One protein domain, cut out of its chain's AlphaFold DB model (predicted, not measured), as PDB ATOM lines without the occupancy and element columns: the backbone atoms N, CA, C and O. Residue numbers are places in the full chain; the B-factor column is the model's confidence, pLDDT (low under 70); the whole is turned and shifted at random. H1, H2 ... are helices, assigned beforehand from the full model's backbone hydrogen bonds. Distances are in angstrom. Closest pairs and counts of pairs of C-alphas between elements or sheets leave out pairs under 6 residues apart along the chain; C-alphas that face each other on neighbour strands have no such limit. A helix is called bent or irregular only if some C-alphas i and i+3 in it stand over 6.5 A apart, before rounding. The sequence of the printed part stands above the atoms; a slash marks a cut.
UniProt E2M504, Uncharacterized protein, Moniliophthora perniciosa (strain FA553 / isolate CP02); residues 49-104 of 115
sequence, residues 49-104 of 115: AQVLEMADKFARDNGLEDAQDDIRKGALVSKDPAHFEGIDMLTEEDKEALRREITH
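What this domain is: This is residues 49 to 104 of the 115 residues of an uncharacterized protein of Moniliophthora perniciosa (strain FA553 / isolate CP02) (UniProt E2M504). The longest helix, H2, folds back beside H1 as a helical hairpin at one end of an elongated shape; a long loop, residues 80 to 91, leads to H3 at the other end. The 56 printed residues hold three named helices, in the order H1, H2, H3, and no named strand: all helix. The whole is only just compact, close to loose, with radius of gyration of the C-alphas 11.8 A and spans 34 by 20 by 20 A.

How they stand to each other: Look first at H2, residues 65 to 79, irregular where C-alphas 66 and 69 are 7.8 A apart. H1, residues 49 to 62, touches it, closest at the C-alphas of Ala 59 and Glu 65, 5.2 A; this hairpin runs opposite ways at a steep tilt of 42 degrees. H3, residues 92 to 103, is apart from both. Every O i to N i+4 pair is within hydrogen-bond range in H1 and H3, 9 of 11 in H2.

Where its parts are: Find C-alpha 65 at (8.416, 103.513, 90.658); H2 runs 20.5 A to C-alpha 79. H1 spans 19.8 A. H3 runs 16.4 A to C-alpha 103 at (24.765, 78.457, 78.824).

The domain as a whole: The C-alphas farthest apart, Asp 61 and Thr 103, stand 34.2 A apart. The printed part has no cut; the link H2 to H3 is long. Eleven residues, among them 100 to 104, have pLDDT under 70.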
ATOM      1  N   ALA A  49      25.926 104.591  84.969       82.00
ATOM      2  CA  ALA A  49      25.167 105.740  85.454       82.00
ATOM      3  C   ALA A  49      24.094 106.218  84.457       82.00
ATOM      4  O   ALA A  49      22.969 106.496  84.858       82.00
ATOM      5  N   GLN A  50      24.409 106.269  83.158       84.00
ATOM      6  CA  GLN A  50      23.436 106.651  82.126       84.00
ATOM      7  C   GLN A  50      22.339 105.600  81.953       84.00
ATOM      8  O   GLN A  50      21.183 105.942  81.715       84.00
ATOM      9  N   VAL A  51      22.689 104.318  82.066       84.44
ATOM     10  CA  VAL A  51      21.710 103.227  82.016       84.44
ATOM     11  C   VAL A  51      20.757 103.302  83.204       84.44
ATOM     12  O   VAL A  51      19.549 103.184  83.008       84.44
ATOM     13  N   LEU A  52      21.273 103.581  84.401       85.69
ATOM     14  CA  LEU A  52      20.462 103.795  85.598       85.69
ATOM     15  C   LEU A  52      19.562 105.031  85.473       85.69
ATOM     16  O   LEU A  52      18.390 104.962  85.823       85.69
ATOM     17  N   GLU A  53      20.060 106.135  84.914       87.56
ATOM     18  CA  GLU A  53      19.254 107.341  84.685       87.56
ATOM     19  C   GLU A  53      18.095 107.078  83.708       87.56
ATOM     20  O   GLU A  53      16.966 107.515  83.932       87.56
ATOM     21  N   MET A  54      18.341 106.325  82.633       83.69
ATOM     22  CA  MET A  54      17.276 105.931  81.709       83.69
ATOM     23  C   MET A  54      16.302 104.937  82.335       83.69
ATOM     24  O   MET A  54      15.109 105.034  82.060       83.69
ATOM     25  N   ALA A  55      16.787 104.006  83.160       86.44
ATOM     26  CA  ALA A  55      15.945 103.092  83.923       86.44
ATOM     27  C   ALA A  55      15.024 103.868  84.877       86.44
ATOM     28  O   ALA A  55      13.823 103.618  84.906       86.44
ATOM     29  N   ASP A  56      15.557 104.876  85.568       87.69
ATOM     30  CA  ASP A  56      14.798 105.762  86.456       87.69
ATOM     31  C   ASP A  56      13.768 106.588  85.696       87.69
ATOM     32  O   ASP A  56      12.610 106.690  86.102       87.69
ATOM     33  N   LYS A  57      14.171 107.160  84.559       89.19
ATOM     34  CA  LYS A  57      13.254 107.889  83.685       89.19
ATOM     35  C   LYS A  57      12.145 106.972  83.174       89.19
ATOM     36  O   LYS A  57      10.988 107.371  83.168       89.19
ATOM     37  N   PHE A  58      12.483 105.750  82.773       86.81
ATOM     38  CA  PHE A  58      11.517 104.765  82.303       86.81
ATOM     39  C   PHE A  58      10.550 104.348  83.414       86.81
ATOM     40  O   PHE A  58       9.346 104.291  83.170       86.81
ATOM     41  N   ALA A  59      11.049 104.115  84.628       89.19
ATOM     42  CA  ALA A  59      10.219 103.789  85.779       89.19
ATOM     43  C   ALA A  59       9.211 104.912  86.059       89.19
ATOM     44  O   ALA A  59       8.015 104.657  86.153       89.19
ATOM     45  N   ARG A  60       9.663 106.169  86.072       88.31
ATOM     46  CA  ARG A  60       8.795 107.335  86.288       88.31
ATOM     47  C   ARG A  60       7.788 107.552  85.161       88.31
ATOM     48  O   ARG A  60       6.616 107.787  85.433       88.31
ATOM     49  N   ASP A  61       8.228 107.453  83.908       90.25
ATOM     50  CA  ASP A  61       7.370 107.669  82.737       90.25
ATOM     51  C   ASP A  61       6.262 106.604  82.632       90.25
ATOM     52  O   ASP A  61       5.174 106.899  82.141       90.25
ATOM     53  N   ASN A  62       6.523 105.379  83.104       86.62
ATOM     54  CA  ASN A  62       5.567 104.268  83.069       86.62
ATOM     55  C   ASN A  62       4.842 104.032  84.407       86.62
ATOM     56  O   ASN A  62       4.037 103.109  84.496       86.62
ATOM     57  N   GLY A  63       5.114 104.836  85.442       89.25
ATOM     58  CA  GLY A  63       4.537 104.642  86.778       89.25
ATOM     59  C   GLY A  63       4.988 103.347  87.470       89.25
ATOM     60  O   GLY A  63       4.260 102.799  88.287       89.25
ATOM     61  N   LEU A  64       6.175 102.845  87.128       86.88
ATOM     62  CA  LEU A  64       6.808 101.649  87.688       86.88
ATOM     63  C   LEU A  64       7.813 102.008  88.796       86.88
ATOM     64  O   LEU A  64       8.850 101.364  88.927       86.88
ATOM     65  N   GLU A  65       7.534 103.056  89.573       85.75
ATOM     66  CA  GLU A  65       8.416 103.513  90.658       85.75
ATOM     67  C   GLU A  65       8.613 102.421  91.725       85.75
ATOM     68  O   GLU A  65       9.717 102.251  92.232       85.75
ATOM     69  N   ASP A  66       7.590 101.595  91.972       87.12
ATOM     70  CA  ASP A  66       7.673 100.446  92.886       87.12
ATOM     71  C   ASP A  66       8.660  99.365  92.409       87.12
ATOM     72  O   ASP A  66       9.255  98.660  93.219       87.12
ATOM     73  N   ALA A  67       8.850  99.242  91.092       84.06
ATOM     74  CA  ALA A  67       9.756  98.282  90.458       84.06
ATOM     75  C   ALA A  67      11.051  98.945  89.962       84.06
ATOM     76  O   ALA A  67      11.802  98.350  89.186       84.06
ATOM     77  N   GLN A  68      11.329 100.183  90.379       85.50
ATOM     78  CA  GLN A  68      12.463 100.961  89.889       85.50
ATOM     79  C   GLN A  68      13.793 100.231  90.101       85.50
ATOM     80  O   GLN A  68      14.627 100.193  89.196       85.50
ATOM     81  N   ASP A  69      13.980  99.597  91.257       84.88
ATOM     82  CA  ASP A  69      15.196  98.836  91.550       84.88
ATOM     83  C   ASP A  69      15.337  97.583  90.677       84.88
ATOM     84  O   ASP A  69      16.446  97.247  90.259       84.88
ATOM     85  N   ASP A  70      14.235  96.928  90.316       84.25
ATOM     86  CA  ASP A  70      14.264  95.766  89.425       84.25
ATOM     87  C   ASP A  70      14.509  96.175  87.970       84.25
ATOM     88  O   ASP A  70      15.267  95.518  87.254       84.25
ATOM     89  N   ILE A  71      13.971  97.322  87.545       85.00
ATOM     90  CA  ILE A  71      14.255  97.904  86.226       85.00
ATOM     91  C   ILE A  71      15.726  98.318  86.134       85.00
ATOM     92  O   ILE A  71      16.362  98.069  85.112       85.00
ATOM     93  N   ARG A  72      16.305  98.891  87.196       85.69
ATOM     94  CA  ARG A  72      17.743  99.205  87.267       85.69
ATOM     95  C   ARG A  72      18.604  97.955  87.101       85.69
ATOM     96  O   ARG A  72      19.513  97.956  86.269       85.69
ATOM     97  N   LYS A  73      18.294  96.878  87.833       83.44
ATOM     98  CA  LYS A  73      18.978  95.579  87.697       83.44
ATOM     99  C   LYS A  73      18.851  95.042  86.272       83.44
ATOM    100  O   LYS A  73      19.860  94.727  85.642       83.44
ATOM    101  N   GLY A  74      17.632  95.006  85.735       80.12
ATOM    102  CA  GLY A  74      17.351  94.526  84.384       80.12
ATOM    103  C   GLY A  74      18.042  95.352  83.300       80.12
ATOM    104  O   GLY A  74      18.524  94.791  82.317       80.12
ATOM    105  N   ALA A  75      18.165  96.668  83.484       84.62
ATOM    106  CA  ALA A  75      18.851  97.556  82.554       84.62
ATOM    107  C   ALA A  75      20.369  97.304  82.533       84.62
ATOM    108  O   ALA A  75      20.962  97.255  81.451       84.62
ATOM    109  N   LEU A  76      20.987  97.078  83.699       82.19
ATOM    110  CA  LEU A  76      22.407  96.721  83.802       82.19
ATOM    111  C   LEU A  76      22.698  95.341  83.195       82.19
ATOM    112  O   LEU A  76      23.627  95.209  82.398       82.19
ATOM    113  N   VAL A  77      21.865  94.339  83.497       80.69
ATOM    114  CA  VAL A  77      21.968  92.995  82.901       80.69
ATOM    115  C   VAL A  77      21.765  93.043  81.390       80.69
ATOM    116  O   VAL A  77      22.506  92.415  80.641       80.69
ATOM    117  N   SER A  78      20.785  93.820  80.920       79.25
ATOM    118  CA  SER A  78      20.521  93.972  79.490       79.25
ATOM    119  C   SER A  78      21.714  94.597  78.780       79.25
ATOM    120  O   SER A  78      22.077  94.135  77.700       79.25
ATOM    121  N   LYS A  79      22.325  95.642  79.367       78.06
ATOM    122  CA  LYS A  79      23.518  96.314  78.829       78.06
ATOM    123  C   LYS A  79      24.661  95.325  78.599       78.06
ATOM    124  O   LYS A  79      25.197  95.302  77.490       78.06
ATOM    125  N   ASP A  80      25.030  94.558  79.622       72.75
ATOM    126  CA  ASP A  80      26.114  93.583  79.540       72.75
ATOM    127  C   ASP A  80      25.684  92.228  80.122       72.75
ATOM    128  O   ASP A  80      25.926  91.932  81.298       72.75
ATOM    129  N   PRO A  81      25.074  91.363  79.290       71.25
ATOM    130  CA  PRO A  81      24.623  90.055  79.737       71.25
ATOM    131  C   PRO A  81      25.791  89.112  80.041       71.25
ATOM    132  O   PRO A  81      25.553  88.024  80.538       71.25
ATOM    133  N   ALA A  82      27.045  89.475  79.747       69.19
ATOM    134  CA  ALA A  82      28.211  88.685  80.140       69.19
ATOM    135  C   ALA A  82      28.762  89.104  81.514       69.19
ATOM    136  O   ALA A  82      29.459  88.314  82.147       69.19
ATOM    137  N   HIS A  83      28.448  90.317  81.985       70.56
ATOM    138  CA  HIS A  83      29.006  90.900  83.212       70.56
ATOM    139  C   HIS A  83      28.041  90.935  84.405       70.56
ATOM    140  O   HIS A  83      28.290  91.625  85.393       70.56
ATOM    141  N   PHE A  84      26.956  90.160  84.357       72.50
ATOM    142  CA  PHE A  84      25.953  90.122  85.423       72.50
ATOM    143  C   PHE A  84      26.479  89.575  86.765       72.50
ATOM    144  O   PHE A  84      25.920  89.883  87.812       72.50
ATOM    145  N   GLU A  85      27.572  88.804  86.783       67.81
ATOM    146  CA  GLU A  85      28.122  88.245  88.031       67.81
ATOM    147  C   GLU A  85      28.684  89.310  88.988       67.81
ATOM    148  O   GLU A  85      28.691  89.094  90.201       67.81
ATOM    149  N   GLY A  86      29.128  90.454  88.452       67.25
ATOM    150  CA  GLY A  86      29.700  91.565  89.220       67.25
ATOM    151  C   GLY A  86      28.681  92.609  89.686       67.25
ATOM    152  O   GLY A  86      29.072  93.614  90.271       67.25
ATOM    153  N   ILE A  87      27.389  92.413  89.406       72.94
ATOM    154  CA  ILE A  87      26.339  93.344  89.826       72.94
ATOM    155  C   ILE A  87      25.881  92.947  91.235       72.94
ATOM    156  O   ILE A  87      25.132  91.985  91.409       72.94
ATOM    157  N   ASP A  88      26.294  93.721  92.241       69.00
ATOM    158  CA  ASP A  88      25.931  93.503  93.655       69.00
ATOM    159  C   ASP A  88      24.419  93.622  93.926       69.00
ATOM    160  O   ASP A  88      23.920  93.136  94.939       69.00
ATOM    161  N   MET A  89      23.673  94.258  93.018       68.50
ATOM    162  CA  MET A  89      22.215  94.381  93.106       68.50
ATOM    163  C   MET A  89      21.453  93.115  92.682       68.50
ATOM    164  O   MET A  89      20.251  93.040  92.934       68.50
ATOM    165  N   LEU A  90      22.104  92.143  92.033       73.38
ATOM    166  CA  LEU A  90      21.472  90.874  91.655       73.38
ATOM    167  C   LEU A  90      21.566  89.883  92.808       73.38
ATOM    168  O   LEU A  90      22.643  89.664  93.370       73.38
ATOM    169  N   THR A  91      20.443  89.246  93.125       76.75
ATOM    170  CA  THR A  91      20.449  88.138  94.077       76.75
ATOM    171  C   THR A  91      21.135  86.919  93.458       76.75
ATOM    172  O   THR A  91      21.270  86.803  92.238       76.75
ATOM    173  N   GLU A  92      21.589  85.984  94.293       71.94
ATOM    174  CA  GLU A  92      22.197  84.744  93.792       71.94
ATOM    175  C   GLU A  92      21.217  83.927  92.931       71.94
ATOM    176  O   GLU A  92      21.640  83.280  91.975       71.94
ATOM    177  N   GLU A  93      19.912  84.031  93.196       72.38
ATOM    178  CA  GLU A  93      18.860  83.414  92.384       72.38
ATOM    179  C   GLU A  93      18.786  84.030  90.977       72.38
ATOM    180  O   GLU A  93      18.782  83.297  89.983       72.38
ATOM    181  N   ASP A  94      18.849  85.363  90.868       71.00
ATOM    182  CA  ASP A  94      18.881  86.058  89.573       71.00
ATOM    183  C   ASP A  94      20.131  85.674  88.764       71.00
ATOM    184  O   ASP A  94      20.068  85.424  87.558       71.00
ATOM    185  N   LYS A  95      21.288  85.571  89.430       74.81
ATOM    186  CA  LYS A  95      22.547  85.159  88.789       74.81
ATOM    187  C   LYS A  95      22.485  83.714  88.306       74.81
ATOM    188  O   LYS A  95      22.971  83.411  87.217       74.81
ATOM    189  N   GLU A  96      21.902  82.805  89.086       73.25
ATOM    190  CA  GLU A  96      21.696  81.423  88.650       73.25
ATOM    191  C   GLU A  96      20.785  81.334  87.421       73.25
ATOM    192  O   GLU A  96      21.096  80.580  86.492       73.25
ATOM    193  N   ALA A  97      19.699  82.113  87.384       69.25
ATOM    194  CA  ALA A  97      18.798  82.172  86.237       69.25
ATOM    195  C   ALA A  97      19.528  82.650  84.967       69.25
ATOM    196  O   ALA A  97      19.487  81.972  83.936       69.25
ATOM    197  N   LEU A  98      20.296  83.739  85.074       73.25
ATOM    198  CA  LEU A  98      21.075  84.300  83.965       73.25
ATOM    199  C   LEU A  98      22.184  83.348  83.480       73.25
ATOM    200  O   LEU A  98      22.356  83.156  82.273       73.25
ATOM    201  N   ARG A  99      22.891  82.661  84.393       72.62
ATOM    202  CA  ARG A  99      23.891  81.630  84.038       72.62
ATOM    203  C   ARG A  99      23.280  80.505  83.210       72.62
ATOM    204  O   ARG A  99      23.895  80.049  82.239       72.62
ATOM    205  N   ARG A 100      22.090  80.032  83.592       64.19
ATOM    206  CA  ARG A 100      21.402  78.945  82.882       64.19
ATOM    207  C   ARG A 100      20.987  79.376  81.476       64.19
ATOM    208  O   ARG A 100      21.175  78.590  80.550       64.19
ATOM    209  N   GLU A 101      20.517  80.611  81.302       62.75
ATOM    210  CA  GLU A 101      20.098  81.160  80.005       62.75
ATOM    211  C   GLU A 101      21.271  81.349  79.030       62.75
ATOM    212  O   GLU A 101      21.204  80.927  77.874       62.75
ATOM    213  N   ILE A 102      22.396  81.895  79.502       62.97
ATOM    214  CA  ILE A 102      23.589  82.121  78.665       62.97
ATOM    215  C   ILE A 102      24.221  80.796  78.219       62.97
ATOM    216  O   ILE A 102      24.719  80.687  77.093       62.97
ATOM    217  N   THR A 103      24.176  79.779  79.085       56.91
ATOM    218  CA  THR A 103      24.765  78.457  78.824       56.91
ATOM    219  C   THR A 103      23.852  77.566  77.963       56.91
ATOM    220  O   THR A 103      24.349  76.681  77.269       56.91
ATOM    221  N   HIS A 104      22.535  77.813  77.924       48.47
ATOM    222  CA  HIS A 104      21.573  77.086  77.080       48.47
ATOM    223  C   HIS A 104      21.077  77.929  75.891       48.47
ATOM    224  O   HIS A 104      19.912  78.309  75.805       48.47
TER     225      HIS A 104